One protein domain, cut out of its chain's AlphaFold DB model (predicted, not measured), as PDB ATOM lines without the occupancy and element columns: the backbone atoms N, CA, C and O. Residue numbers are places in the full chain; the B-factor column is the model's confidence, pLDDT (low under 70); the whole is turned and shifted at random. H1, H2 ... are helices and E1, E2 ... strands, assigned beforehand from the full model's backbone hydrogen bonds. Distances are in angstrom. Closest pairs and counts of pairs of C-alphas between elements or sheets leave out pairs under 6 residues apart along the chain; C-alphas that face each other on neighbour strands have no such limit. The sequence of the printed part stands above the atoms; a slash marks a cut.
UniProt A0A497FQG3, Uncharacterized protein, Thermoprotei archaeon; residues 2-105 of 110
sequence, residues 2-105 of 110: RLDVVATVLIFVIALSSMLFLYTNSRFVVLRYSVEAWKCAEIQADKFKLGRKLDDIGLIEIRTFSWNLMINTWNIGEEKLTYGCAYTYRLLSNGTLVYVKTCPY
ATOM      1  N   ARG A   2     170.088 223.433 277.549       74.25
ATOM      2  CA  ARG A   2     170.313 222.048 277.049       74.25
ATOM      3  C   ARG A   2     171.220 221.980 275.811       74.25
ATOM      4  O   ARG A   2     172.095 221.127 275.752       74.25
ATOM      5  N   LEU A   3     171.040 222.901 274.865       85.75
ATOM      6  CA  LEU A   3     171.876 223.004 273.662       85.75
ATOM      7  C   LEU A   3     173.313 223.452 273.970       85.75
ATOM      8  O   LEU A   3     174.239 222.912 273.380       85.75
ATOM      9  N   ASP A   4     173.513 224.351 274.937       85.06
ATOM     10  CA  ASP A   4     174.853 224.806 275.346       85.06
ATOM     11  C   ASP A   4     175.654 223.684 276.017       85.06
ATOM     12  O   ASP A   4     176.849 223.524 275.775       85.06
ATOM     13  N   VAL A   5     174.986 222.852 276.824       90.00
ATOM     14  CA  VAL A   5     175.601 221.658 277.427       90.00
ATOM     15  C   VAL A   5     175.990 220.647 276.344       90.00
ATOM     16  O   VAL A   5     177.088 220.103 276.374       90.00
ATOM     17  N   VAL A   6     175.143 220.430 275.334       92.25
ATOM     18  CA  VAL A   6     175.484 219.547 274.204       92.25
ATOM     19  C   VAL A   6     176.647 220.118 273.384       92.25
ATOM     20  O   VAL A   6     177.577 219.387 273.049       92.25
ATOM     21  N   ALA A   7     176.641 221.422 273.103       91.69
ATOM     22  CA  ALA A   7     177.705 222.086 272.358       91.69
ATOM     23  C   ALA A   7     179.053 222.025 273.094       91.69
ATOM     24  O   ALA A   7     180.073 221.712 272.485       91.69
ATOM     25  N   THR A   8     179.069 222.260 274.407       92.38
ATOM     26  CA  THR A   8     180.292 222.174 275.225       92.38
ATOM     27  C   THR A   8     180.849 220.754 275.288       92.38
ATOM     28  O   THR A   8     182.058 220.577 275.143       92.38
ATOM     29  N   VAL A   9     179.989 219.737 275.411       94.56
ATOM     30  CA  VAL A   9     180.405 218.328 275.333       94.56
ATOM     31  C   VAL A   9     181.006 218.008 273.961       94.56
ATOM     32  O   VAL A   9     182.069 217.395 273.892       94.56
ATOM     33  N   LEU A  10     180.386 218.458 272.867       94.56
ATOM     34  CA  LEU A  10     180.916 218.239 271.516       94.56
ATOM     35  C   LEU A  10     182.273 218.922 271.309       94.56
ATOM     36  O   LEU A  10     183.197 218.297 270.790       94.56
ATOM     37  N   ILE A  11     182.423 220.170 271.759       96.00
ATOM     38  CA  ILE A  11     183.698 220.896 271.690       96.00
ATOM     39  C   ILE A  11     184.774 220.163 272.495       96.00
ATOM     40  O   ILE A  11     185.890 220.000 272.006       96.00
ATOM     41  N   PHE A  12     184.441 219.674 273.692       95.62
ATOM     42  CA  PHE A  12     185.368 218.899 274.512       95.62
ATOM     43  C   PHE A  12     185.834 217.623 273.797       95.62
ATOM     44  O   PHE A  12     187.034 217.356 273.736       95.62
ATOM     45  N   VAL A  13     184.911 216.872 273.188       97.19
ATOM     46  CA  VAL A  13     185.237 215.656 272.425       97.19
ATOM     47  C   VAL A  13     186.135 215.972 271.226       97.19
ATOM     48  O   VAL A  13     187.123 215.269 271.000       97.19
ATOM     49  N   ILE A  14     185.843 217.041 270.478       96.88
ATOM     50  CA  ILE A  14     186.652 217.465 269.325       96.88
ATOM     51  C   ILE A  14     188.052 217.896 269.773       96.88
ATOM     52  O   ILE A  14     189.045 217.487 269.165       96.88
ATOM     53  N   ALA A  15     188.151 218.684 270.845       96.81
ATOM     54  CA  ALA A  15     189.424 219.148 271.383       96.81
ATOM     55  C   ALA A  15     190.293 217.972 271.852       96.81
ATOM     56  O   ALA A  15     191.455 217.869 271.459       96.81
ATOM     57  N   LEU A  16     189.714 217.043 272.619       96.62
ATOM     58  CA  LEU A  16     190.418 215.862 273.117       96.62
ATOM     59  C   LEU A  16     190.880 214.952 271.969       96.62
ATOM     60  O   LEU A  16     192.032 214.516 271.947       96.62
ATOM     61  N   SER A  17     190.015 214.720 270.978       96.69
ATOM     62  CA  SER A  17     190.351 213.925 269.787       96.69
ATOM     63  C   SER A  17     191.479 214.569 268.977       96.69
ATOM     64  O   SER A  17     192.400 213.880 268.539       96.69
ATOM     65  N   SER A  18     191.454 215.897 268.831       95.44
ATOM     66  CA  SER A  18     192.498 216.657 268.133       95.44
ATOM     67  C   SER A  18     193.843 216.581 268.862       95.44
ATOM     68  O   SER A  18     194.875 216.351 268.231       95.44
ATOM     69  N   MET A  19     193.844 216.707 270.196       94.56
ATOM     70  CA  MET A  19     195.055 216.549 271.012       94.56
ATOM     71  C   MET A  19     195.644 215.140 270.889       94.56
ATOM     72  O   MET A  19     196.847 214.999 270.668       94.56
ATOM     73  N   LEU A  20     194.805 214.104 270.979       94.81
ATOM     74  CA  LEU A  20     195.226 212.711 270.812       94.81
ATOM     75  C   LEU A  20     195.823 212.467 269.426       94.81
ATOM     76  O   LEU A  20     196.899 211.883 269.326       94.81
ATOM     77  N   PHE A  21     195.180 212.968 268.370       94.12
ATOM     78  CA  PHE A  21     195.672 212.838 267.001       94.12
ATOM     79  C   PHE A  21     197.048 213.496 266.815       94.12
ATOM     80  O   PHE A  21     197.960 212.893 266.239       94.12
ATOM     81  N   LEU A  22     197.236 214.717 267.324       92.56
ATOM     82  CA  LEU A  22     198.530 215.406 267.269       92.56
ATOM     83  C   LEU A  22     199.604 214.660 268.074       92.56
ATOM     84  O   LEU A  22     200.731 214.479 267.601       92.56
ATOM     85  N   TYR A  23     199.253 214.166 269.261       90.06
ATOM     86  CA  TYR A  23     200.153 213.381 270.105       90.06
ATOM     87  C   TYR A  23     200.595 212.073 269.433       90.06
ATOM     88  O   TYR A  23     201.786 211.763 269.391       90.06
ATOM     89  N   THR A  24     199.674 211.307 268.844       88.88
ATOM     90  CA  THR A  24     200.033 210.052 268.171       88.88
ATOM     91  C   THR A  24     200.919 210.300 266.956       88.88
ATOM     92  O   THR A  24     201.926 209.614 266.785       88.88
ATOM     93  N   ASN A  25     200.595 211.306 266.137       87.06
ATOM     94  CA  ASN A  25     201.379 211.621 264.943       87.06
ATOM     95  C   ASN A  25     202.787 212.106 265.294       87.06
ATOM     96  O   ASN A  25     203.761 211.624 264.718       87.06
ATOM     97  N   SER A  26     202.916 213.002 266.275       78.94
ATOM     98  CA  SER A  26     204.231 213.442 266.758       78.94
ATOM     99  C   SER A  26     205.057 212.271 267.298       78.94
ATOM    100  O   SER A  26     206.230 212.143 266.950       78.94
ATOM    101  N   ARG A  27     204.444 211.343 268.046       83.56
ATOM    102  CA  ARG A  27     205.125 210.132 268.526       83.56
ATOM    103  C   ARG A  27     205.606 209.231 267.385       83.56
ATOM    104  O   ARG A  27     206.737 208.753 267.442       83.56
ATOM    105  N   PHE A  28     204.799 209.018 266.343       78.94
ATOM    106  CA  PHE A  28     205.221 208.252 265.162       78.94
ATOM    107  C   PHE A  28     206.398 208.906 264.435       78.94
ATOM    108  O   PHE A  28     207.328 208.211 264.023       78.94
ATOM    109  N   VAL A  29     206.380 210.233 264.302       76.94
ATOM    110  CA  VAL A  29     207.479 210.997 263.700       76.94
ATOM    111  C   VAL A  29     208.765 210.834 264.515       76.94
ATOM    112  O   VAL A  29     209.799 210.493 263.943       76.94
ATOM    113  N   VAL A  30     208.693 210.981 265.842       78.44
ATOM    114  CA  VAL A  30     209.844 210.787 266.742       78.44
ATOM    115  C   VAL A  30     210.394 209.365 266.636       78.44
ATOM    116  O   VAL A  30     211.591 209.196 266.420       78.44
ATOM    117  N   LEU A  31     209.535 208.340 266.706       79.50
ATOM    118  CA  LEU A  31     209.958 206.940 266.571       79.50
ATOM    119  C   LEU A  31     210.654 206.685 265.233       79.50
ATOM    120  O   LEU A  31     211.712 206.060 265.195       79.50
ATOM    121  N   ARG A  32     210.094 207.200 264.134       82.88
ATOM    122  CA  ARG A  32     210.695 207.073 262.803       82.88
ATOM    123  C   ARG A  32     212.082 207.705 262.754       82.88
ATOM    124  O   ARG A  32     212.985 207.128 262.152       82.88
ATOM    125  N   TYR A  33     212.260 208.864 263.379       86.00
ATOM    126  CA  TYR A  33     213.560 209.512 263.431       86.00
ATOM    127  C   TYR A  33     214.570 208.776 264.312       86.00
ATOM    128  O   TYR A  33     215.727 208.652 263.915       86.00
ATOM    129  N   SER A  34     214.148 208.222 265.453       86.44
ATOM    130  CA  SER A  34     215.009 207.368 266.279       86.44
ATOM    131  C   SER A  34     215.462 206.116 265.524       86.44
ATOM    132  O   SER A  34     216.636 205.759 265.585       86.44
ATOM    133  N   VAL A  35     214.560 205.482 264.765       89.62
ATOM    134  CA  VAL A  35     214.888 204.316 263.927       89.62
ATOM    135  C   VAL A  35     215.863 204.691 262.810       89.62
ATOM    136  O   VAL A  35     216.827 203.967 262.577       89.62
ATOM    137  N   GLU A  36     215.661 205.829 262.141       91.56
ATOM    138  CA  GLU A  36     216.590 206.310 261.111       91.56
ATOM    139  C   GLU A  36     217.972 206.639 261.702       91.56
ATOM    140  O   GLU A  36     218.988 206.252 261.131       91.56
ATOM    141  N   ALA A  37     218.027 207.287 262.872       92.56
ATOM    142  CA  ALA A  37     219.280 207.557 263.572       92.56
ATOM    143  C   ALA A  37     220.009 206.265 263.962       92.56
ATOM    144  O   ALA A  37     221.225 206.167 263.789       92.56
ATOM    145  N   TRP A  38     219.275 205.252 264.432       94.25
ATOM    146  CA  TRP A  38     219.849 203.949 264.770       94.25
ATOM    147  C   TRP A  38     220.383 203.222 263.533       94.25
ATOM    148  O   TRP A  38     221.527 202.775 263.533       94.25
ATOM    149  N   LYS A  39     219.617 203.205 262.435       94.69
ATOM    150  CA  LYS A  39     220.071 202.684 261.136       94.69
ATOM    151  C   LYS A  39     221.370 203.359 260.683       94.69
ATOM    152  O   LYS A  39     222.287 202.690 260.214       94.69
ATOM    153  N   CYS A  40     221.450 204.681 260.810       94.56
ATOM    154  CA  CYS A  40     222.656 205.434 260.492       94.56
ATOM    155  C   CYS A  40     223.856 204.996 261.343       94.56
ATOM    156  O   CYS A  40     224.928 204.771 260.785       94.56
ATOM    157  N   ALA A  41     223.669 204.827 262.656       95.44
ATOM    158  CA  ALA A  41     224.721 204.360 263.555       95.44
ATOM    159  C   ALA A  41     225.239 202.965 263.173       95.44
ATOM    160  O   ALA A  41     226.450 202.768 263.112       95.44
ATOM    161  N   GLU A  42     224.346 202.034 262.828       96.12
ATOM    162  CA  GLU A  42     224.710 200.694 262.341       96.12
ATOM    163  C   GLU A  42     225.578 200.758 261.073       96.12
ATOM    164  O   GLU A  42     226.658 200.166 261.029       96.12
ATOM    165  N   ILE A  43     225.162 201.544 260.071       95.31
ATOM    166  CA  ILE A  43     225.904 201.701 258.808       95.31
ATOM    167  C   ILE A  43     227.291 202.307 259.050       95.31
ATOM    168  O   ILE A  43     228.280 201.825 258.492       95.31
ATOM    169  N   GLN A  44     227.389 203.358 259.872       94.94
ATOM    170  CA  GLN A  44     228.683 203.986 260.159       94.94
ATOM    171  C   GLN A  44     229.596 203.062 260.967       94.94
ATOM    172  O   GLN A  44     230.796 203.013 260.701       94.94
ATOM    173  N   ALA A  45     229.048 202.291 261.906       95.56
ATOM    174  CA  ALA A  45     229.828 201.345 262.689       95.56
ATOM    175  C   ALA A  45     230.392 200.205 261.831       95.56
ATOM    176  O   ALA A  45     231.555 199.828 261.996       95.56
ATOM    177  N   ASP A  46     229.620 199.709 260.863       95.06
ATOM    178  CA  ASP A  46     230.103 198.710 259.907       95.06
ATOM    179  C   ASP A  46     231.151 199.294 258.950       95.06
ATOM    180  O   ASP A  46     232.174 198.655 258.694       95.06
ATOM    181  N   LYS A  47     230.962 200.533 258.472       93.94
ATOM    182  CA  LYS A  47     231.980 201.240 257.676       93.94
ATOM    183  C   LYS A  47     233.282 201.403 258.453       93.94
ATOM    184  O   LYS A  47     234.335 201.065 257.917       93.94
ATOM    185  N   PHE A  48     233.205 201.829 259.713       93.50
ATOM    186  CA  PHE A  48     234.366 201.956 260.590       93.50
ATOM    187  C   PHE A  48     235.084 200.616 260.781       93.50
ATOM    188  O   PHE A  48     236.292 200.528 260.570       93.50
ATOM    189  N   LYS A  49     234.338 199.548 261.102       93.31
ATOM    190  CA  LYS A  49     234.887 198.192 261.265       93.31
ATOM    191  C   LYS A  49     235.614 197.699 260.010       93.31
ATOM    192  O   LYS A  49     236.620 197.007 260.122       93.31
ATOM    193  N   LEU A  50     235.108 198.044 258.827       93.12
ATOM    194  CA  LEU A  50     235.693 197.674 257.535       93.12
ATOM    195  C   LEU A  50     236.811 198.625 257.067       93.12
ATOM    196  O   LEU A  50     237.306 198.457 255.954       93.12
ATOM    197  N   GLY A  51     237.182 199.641 257.856       91.44
ATOM    198  CA  GLY A  51     238.166 200.654 257.459       91.44
ATOM    199  C   GLY A  51     237.706 201.538 256.293       91.44
ATOM    200  O   GLY A  51     238.527 202.125 255.591       91.44
ATOM    201  N   ARG A  52     236.394 201.617 256.043       92.88
ATOM    202  CA  ARG A  52     235.808 202.450 254.989       92.88
ATOM    203  C   ARG A  52     235.599 203.874 255.490       92.88
ATOM    204  O   ARG A  52     235.344 204.110 256.670       92.88
ATOM    205  N   LYS A  53     235.643 204.827 254.559       91.12
ATOM    206  CA  LYS A  53     235.323 206.228 254.840       91.12
ATOM    207  C   LYS A  53     233.879 206.348 255.346       91.12
ATOM    208  O   LYS A  53     232.969 205.776 254.747       91.12
ATOM    209  N   LEU A  54     233.697 207.100 256.429       92.00
ATOM    210  CA  LEU A  54     232.379 207.416 256.977       92.00
ATOM    211  C   LEU A  54     231.650 208.437 256.108       92.00
ATOM    212  O   LEU A  54     232.274 209.256 255.427       92.00
ATOM    213  N   ASP A  55     230.324 208.397 256.153       90.69
ATOM    214  CA  ASP A  55     229.510 209.365 255.430       90.69
ATOM    215  C   ASP A  55     229.407 210.677 256.206       90.69
ATOM    216  O   ASP A  55     229.242 210.688 257.422       90.69
ATOM    217  N   ASP A  56     229.401 211.799 255.493       89.56
ATOM    218  CA  ASP A  56     229.005 213.083 256.069       89.56
ATOM    219  C   ASP A  56     227.474 213.147 256.133       89.56
ATOM    220  O   ASP A  56     226.824 213.586 255.186       89.56
ATOM    221  N   ILE A  57     226.894 212.625 257.211       90.19
ATOM    222  CA  ILE A  57     225.439 212.562 257.466       90.19
ATOM    223  C   ILE A  57     224.988 213.419 258.649       90.19
ATOM    224  O   ILE A  57     223.785 213.555 258.883       90.19
ATOM    225  N   GLY A  58     225.938 214.004 259.369       90.44
ATOM    226  CA  GLY A  58     225.734 214.732 260.612       90.44
ATOM    227  C   GLY A  58     226.886 214.488 261.566       90.44
ATOM    228  O   GLY A  58     227.974 214.109 261.136       90.44
ATOM    229  N   LEU A  59     226.626 214.691 262.853       93.19
ATOM    230  CA  LEU A  59     227.608 214.417 263.887       93.19
ATOM    231  C   LEU A  59     227.742 212.903 264.071       93.19
ATOM    232  O   LEU A  59     226.768 212.215 264.390       93.19
ATOM    233  N   ILE A  60     228.953 212.396 263.885       94.19
ATOM    234  CA  ILE A  60     229.340 211.027 264.200       94.19
ATOM    235  C   ILE A  60     230.397 211.096 265.292       94.19
ATOM    236  O   ILE A  60     231.450 211.698 265.103       94.19
ATOM    237  N   GLU A  61     230.128 210.459 266.419       95.31
ATOM    238  CA  GLU A  61     231.075 210.311 267.517       95.31
ATOM    239  C   GLU A  61     231.484 208.843 267.611       95.31
ATOM    240  O   GLU A  61     230.640 207.957 267.750       95.31
ATOM    241  N   ILE A  62     232.784 208.583 267.544       95.12
ATOM    242  CA  ILE A  62     233.360 207.248 267.687       95.12
ATOM    243  C   ILE A  62     234.205 207.224 268.946       95.12
ATOM    244  O   ILE A  62     235.087 208.062 269.106       95.12
ATOM    245  N   ARG A  63     233.984 206.229 269.804       95.88
ATOM    246  CA  ARG A  63     234.858 205.941 270.945       95.88
ATOM    247  C   ARG A  63     235.382 204.518 270.846       95.88
ATOM    248  O   ARG A  63     234.588 203.590 270.709       95.88
ATOM    249  N   THR A  64     236.691 204.320 270.934       94.62
ATOM    250  CA  THR A  64     237.284 202.977 271.050       94.62
ATOM    251  C   THR A  64     237.750 202.721 272.465       94.62
ATOM    252  O   THR A  64     238.496 203.530 273.010       94.62
ATOM    253  N   PHE A  65     237.393 201.562 272.999       93.50
ATOM    254  CA  PHE A  65     237.799 201.063 274.303       93.50
ATOM    255  C   PHE A  65     238.686 199.840 274.091       93.50
ATOM    256  O   PHE A  65     238.225 198.792 273.632       93.50
ATOM    257  N   SER A  66     239.976 199.998 274.369       91.19
ATOM    258  CA  SER A  66     240.967 198.930 274.213       91.19
ATOM    259  C   SER A  66     241.231 198.224 275.543       91.19
ATOM    260  O   SER A  66     241.026 198.796 276.612       91.19
ATOM    261  N   TRP A  67     241.733 196.987 275.487       86.75
ATOM    262  CA  TRP A  67     242.046 196.169 276.671       86.75
ATOM    263  C   TRP A  67     243.027 196.821 277.645       86.75
ATOM    264  O   TRP A  67     242.975 196.571 278.843       86.75
ATOM    265  N   ASN A  68     243.902 197.686 277.141       88.75
ATOM    266  CA  ASN A  68     244.853 198.447 277.944       88.75
ATOM    267  C   ASN A  68     244.249 199.725 278.559       88.75
ATOM    268  O   ASN A  68     244.991 200.646 278.886       88.75
ATOM    269  N   LEU A  69     242.916 199.799 278.677       85.00
ATOM    270  CA  LEU A  69     242.160 200.933 279.220       85.00
ATOM    271  C   LEU A  69     242.322 202.248 278.435       85.00
ATOM    272  O   LEU A  69     241.869 203.295 278.895       85.00
ATOM    273  N   MET A  70     242.916 202.219 277.236       87.31
ATOM    274  CA  MET A  70     242.962 203.399 276.375       87.31
ATOM    275  C   MET A  70     241.589 203.668 275.764       87.31
ATOM    276  O   MET A  70     240.990 202.789 275.128       87.31
ATOM    277  N   ILE A  71     241.136 204.910 275.929       90.88
ATOM    278  CA  ILE A  71     239.912 205.438 275.336       90.88
ATOM    279  C   ILE A  71     240.304 206.529 274.350       90.88
ATOM    280  O   ILE A  71     240.818 207.570 274.748       90.88
ATOM    281  N   ASN A  72     240.010 206.306 273.073       91.94
ATOM    282  CA  ASN A  72     240.162 207.332 272.045       91.94
ATOM    283  C   ASN A  72     238.783 207.753 271.565       91.94
ATOM    284  O   ASN A  72     237.918 206.898 271.372       91.94
ATOM    285  N   THR A  73     238.588 209.057 271.382       92.44
ATOM    286  CA  THR A  73     237.330 209.630 270.898       92.44
ATOM    287  C   THR A  73     237.598 210.473 269.665       92.44
ATOM    288  O   THR A  73     238.521 211.288 269.662       92.44
ATOM    289  N   TRP A  74     236.777 210.298 268.634       90.88
ATOM    290  CA  TRP A  74     236.830 211.083 267.408       90.88
ATOM    291  C   TRP A  74     235.434 211.554 267.041       90.88
ATOM    292  O   TRP A  74     234.503 210.751 266.969       90.88
ATOM    293  N   ASN A  75     235.317 212.846 266.758       89.56
ATOM    294  CA  ASN A  75     234.093 213.444 266.255       89.56
ATOM    295  C   ASN A  75     234.289 213.815 264.790       89.56
ATOM    296  O   ASN A  75     235.307 214.397 264.413       89.56
ATOM    297  N   ILE A  76     233.315 213.455 263.968       88.12
ATOM    298  CA  ILE A  76     233.299 213.712 262.534       88.12
ATOM    299  C   ILE A  76     231.998 214.443 262.220       88.12
ATOM    300  O   ILE A  76     230.918 213.981 262.585       88.12
ATOM    301  N   GLY A  77     232.116 215.578 261.534       84.88
ATOM    302  CA  GLY A  77     230.986 216.445 261.210       84.88
ATOM    303  C   GLY A  77     230.634 217.432 262.324       84.88
ATOM    304  O   GLY A  77     231.325 217.546 263.333       84.88
ATOM    305  N   GLU A  78     229.547 218.164 262.106       80.00
ATOM    306  CA  GLU A  78     229.054 219.212 263.002       80.00
ATOM    307  C   GLU A  78     227.663 218.863 263.532       80.00
ATOM    308  O   GLU A  78     226.853 218.223 262.849       80.00
ATOM    309  N   GLU A  79     227.364 219.334 264.741       70.31
ATOM    310  CA  GLU A  79     226.032 219.238 265.328       70.31
ATOM    311  C   GLU A  79     225.097 220.251 264.647       70.31
ATOM    312  O   GLU A  79     225.107 221.446 264.932       70.31
ATOM    313  N   LYS A  80     224.320 219.768 263.674       75.50
ATOM    314  CA  LYS A  80     223.272 220.534 262.979       75.50
ATOM    315  C   LYS A  80     221.894 220.183 263.537       75.50
ATOM    316  O   LYS A  80     221.770 219.369 264.442       75.50
ATOM    317  N   LEU A  81     220.836 220.777 262.988       72.81
ATOM    318  CA  LEU A  81     219.457 220.398 263.303       72.81
ATOM    319  C   LEU A  81     219.254 218.914 262.934       72.81
ATOM    320  O   LEU A  81     219.255 218.560 261.755       72.81
ATOM    321  N   THR A  82     219.180 218.039 263.940       76.50
ATOM    322  CA  THR A  82     219.205 216.579 263.755       76.50
ATOM    323  C   THR A  82     217.815 215.969 263.863       76.50
ATOM    324  O   THR A  82     216.928 216.498 264.531       76.50
ATOM    325  N   TYR A  83     217.621 214.818 263.218       75.19
ATOM    326  CA  TYR A  83     216.412 214.011 263.393       75.19
ATOM    327  C   TYR A  83     216.356 213.356 264.789       75.19
ATOM    328  O   TYR A  83     215.301 212.944 265.256       75.19
ATOM    329  N   GLY A  84     217.485 213.303 265.488       84.31
ATOM    330  CA  GLY A  84     217.676 212.626 266.763       84.31
ATOM    331  C   GLY A  84     219.045 211.958 266.770       84.31
ATOM    332  O   GLY A  84     219.727 211.928 265.749       84.31
ATOM    333  N   CYS A  85     219.451 211.414 267.912       90.50
ATOM    334  CA  CYS A  85     220.709 210.687 268.039       90.50
ATOM    335  C   CYS A  85     220.443 209.241 268.442       90.50
ATOM    336  O   CYS A  85     219.592 208.974 269.290       90.50
ATOM    337  N   ALA A  86     221.224 208.322 267.894       94.50
ATOM    338  CA  ALA A  86     221.272 206.942 268.352       94.50
ATOM    339  C   ALA A  86     222.722 206.470 268.398       94.50
ATOM    340  O   ALA A  86     223.613 207.115 267.846       94.50
ATOM    341  N   TYR A  87     222.959 205.353 269.072       95.38
ATOM    342  CA  TYR A  87     224.281 204.755 269.156       95.38
ATOM    343  C   TYR A  87     224.214 203.245 268.985       95.38
ATOM    344  O   TYR A  87     223.171 202.622 269.192       95.38
ATOM    345  N   THR A  88     225.353 202.671 268.629       97.12
ATOM    346  CA  THR A  88     225.565 201.231 268.587       97.12
ATOM    347  C   THR A  88     226.997 200.876 268.967       97.12
ATOM    348  O   THR A  88     227.855 201.751 269.116       97.12
ATOM    349  N   TYR A  89     227.248 199.580 269.113       95.75
ATOM    350  CA  TYR A  89     228.550 199.021 269.419       95.75
ATOM    351  C   TYR A  89     229.006 198.020 268.357       95.75
ATOM    352  O   TYR A  89     228.197 197.316 267.744       95.75
ATOM    353  N   ARG A  90     230.325 197.920 268.173       94.75
ATOM    354  CA  ARG A  90     230.985 196.888 267.362       94.75
ATOM    355  C   ARG A  90     232.246 196.389 268.045       94.75
ATOM    356  O   ARG A  90     233.040 197.180 268.540       94.75
ATOM    357  N   LEU A  91     232.452 195.076 268.020       93.38
ATOM    358  CA  LEU A  91     233.716 194.468 268.422       93.38
ATOM    359  C   LEU A  91     234.626 194.331 267.195       93.38
ATOM    360  O   LEU A  91     234.216 193.780 266.165       93.38
ATOM    361  N   LEU A  92     235.848 194.852 267.298       92.31
ATOM    362  CA  LEU A  92     236.892 194.669 266.292       92.31
ATOM    363  C   LEU A  92     237.625 193.337 266.497       92.31
ATOM    364  O   LEU A  92     237.553 192.724 267.561       92.31
ATOM    365  N   SER A  93     238.362 192.887 265.480       89.06
ATOM    366  CA  SER A  93     239.122 191.626 265.525       89.06
ATOM    367  C   SER A  93     240.225 191.611 266.589       89.06
ATOM    368  O   SER A  93     240.561 190.550 267.101       89.06
ATOM    369  N   ASN A  94     240.756 192.777 266.959       89.44
ATOM    370  CA  ASN A  94     241.726 192.946 268.045       89.44
ATOM    371  C   ASN A  94     241.070 193.006 269.445       89.44
ATOM    372  O   ASN A  94     241.743 193.285 270.435       89.44
ATOM    373  N   GLY A  95     239.753 192.791 269.528       88.50
ATOM    374  CA  GLY A  95     238.975 192.839 270.762       88.50
ATOM    375  C   GLY A  95     238.698 194.249 271.296       88.50
ATOM    376  O   GLY A  95     238.130 194.374 272.376       88.50
ATOM    377  N   THR A  96     239.052 195.309 270.563       93.12
ATOM    378  CA  THR A  96     238.644 196.679 270.897       93.12
ATOM    379  C   THR A  96     237.131 196.827 270.715       93.12
ATOM    380  O   THR A  96     236.588 196.510 269.652       93.12
ATOM    381  N   LEU A  97     236.450 197.349 271.739       94.38
ATOM    382  CA  LEU A  97     235.042 197.733 271.654       94.38
ATOM    383  C   LEU A  97     234.939 199.129 271.040       94.38
ATOM    384  O   LEU A  97     235.578 200.071 271.499       94.38
ATOM    385  N   VAL A  98     234.111 199.271 270.016       95.12
ATOM    386  CA  VAL A  98     233.832 200.540 269.348       95.12
ATOM    387  C   VAL A  98     232.414 200.949 269.689       95.12
ATOM    388  O   VAL A  98     231.484 200.187 269.453       95.12
ATOM    389  N   TYR A  99     232.254 202.150 270.218       96.62
ATOM    390  CA  TYR A  99     230.991 202.860 270.335       96.62
ATOM    391  C   TYR A  99     230.876 203.836 269.174       96.62
ATOM    392  O   TYR A  99     231.808 204.600 268.925       96.62
ATOM    393  N   VAL A 100     229.739 203.829 268.486       96.69
ATOM    394  CA  VAL A 100     229.445 204.768 267.404       96.69
ATOM    395  C   VAL A 100     228.105 205.415 267.685       96.69
ATOM    396  O   VAL A 100     227.074 204.747 267.657       96.69
ATOM    397  N   LYS A 101     228.122 206.716 267.959       96.00
ATOM    398  CA  LYS A 101     226.934 207.558 268.063       96.00
ATOM    399  C   LYS A 101     226.779 208.365 266.792       96.00
ATOM    400  O   LYS A 101     227.750 208.858 266.224       96.00
ATOM    401  N   THR A 102     225.544 208.514 266.346       94.38
ATOM    402  CA  THR A 102     225.221 209.238 265.126       94.38
ATOM    403  C   THR A 102     223.997 210.102 265.354       94.38
ATOM    404  O   THR A 102     222.965 209.618 265.820       94.38
ATOM    405  N   CYS A 103     224.123 211.378 265.010       93.62
ATOM    406  CA  CYS A 103     223.050 212.360 265.034       93.62
ATOM    407  C   CYS A 103     222.855 212.894 263.605       93.62
ATOM    408  O   CYS A 103     223.468 213.899 263.227       93.62
ATOM    409  N   PRO A 104     222.085 212.188 262.757       91.50
ATOM    410  CA  PRO A 104     221.962 212.560 261.358       91.50
ATOM    411  C   PRO A 104     221.029 213.760 261.145       91.50
ATOM    412  O   PRO A 104     219.965 213.857 261.760       91.50
ATOM    413  N   TYR A 105     221.388 214.629 260.198       89.75
ATOM    414  CA  TYR A 105     220.499 215.662 259.635       89.75
ATOM    415  C   TYR A 105     219.911 215.248 258.271       89.75
ATOM    416  O   TYR A 105     219.070 215.949 257.713       89.75
TER     417      TYR A 105
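Overview. This is residues 2 to 105 of the 110 residues of an uncharacterized protein of Thermoprotei archaeon (UniProt A0A497FQG3). One very long helix, H1, has residues 2 to 28 sticking out as a free arm, while its residues 33 to 49 pack on the E4 and E3 side of a small antiparallel sheet, E2 E1 E4 E3, built of two hairpins. The 104 printed residues have H1, then E1 to E4, a mixed class in two layers, the helix on one face of the sheet. The whole is extended, radius of gyration of the C-alphas 22.1 A, spanning 78 by 25 by 18 A.

Along the chain. Find C-alpha 2 at (170.313, 222.048, 277.049); from there H1, residues 2 to 49, runs 70.6 A. Next come E1, 58 to 65, 22.8 A; E2, 71 to 76, 16.6 A; E3, 86 to 91, 17.6 A; and E4, 97 to 104, 22.3 A, ending at (221.962, 212.560, 261.358).

Arrangement. Look at N 61 and O 101, 2.9 A, between E1 and E4; N 62 and O 74, 2.8 A, between E1 and E2; N 88 and O 100, 2.9 A, between E3 and E4. H1 touches E3, closest C-alphas Trp 38 and Ala 86, 4.9 A, and E4, Ala 41 and Thr 102, 5.1 A. In H1 every O i to N i+4 pair is within hydrogen-bond range.

Size, cuts and confidence. The C-alphas of Arg 2 and Asn 68, the farthest apart, are 78.2 A apart. The printed part has no cut, no long link and no printed residue under 70 in pLDDT.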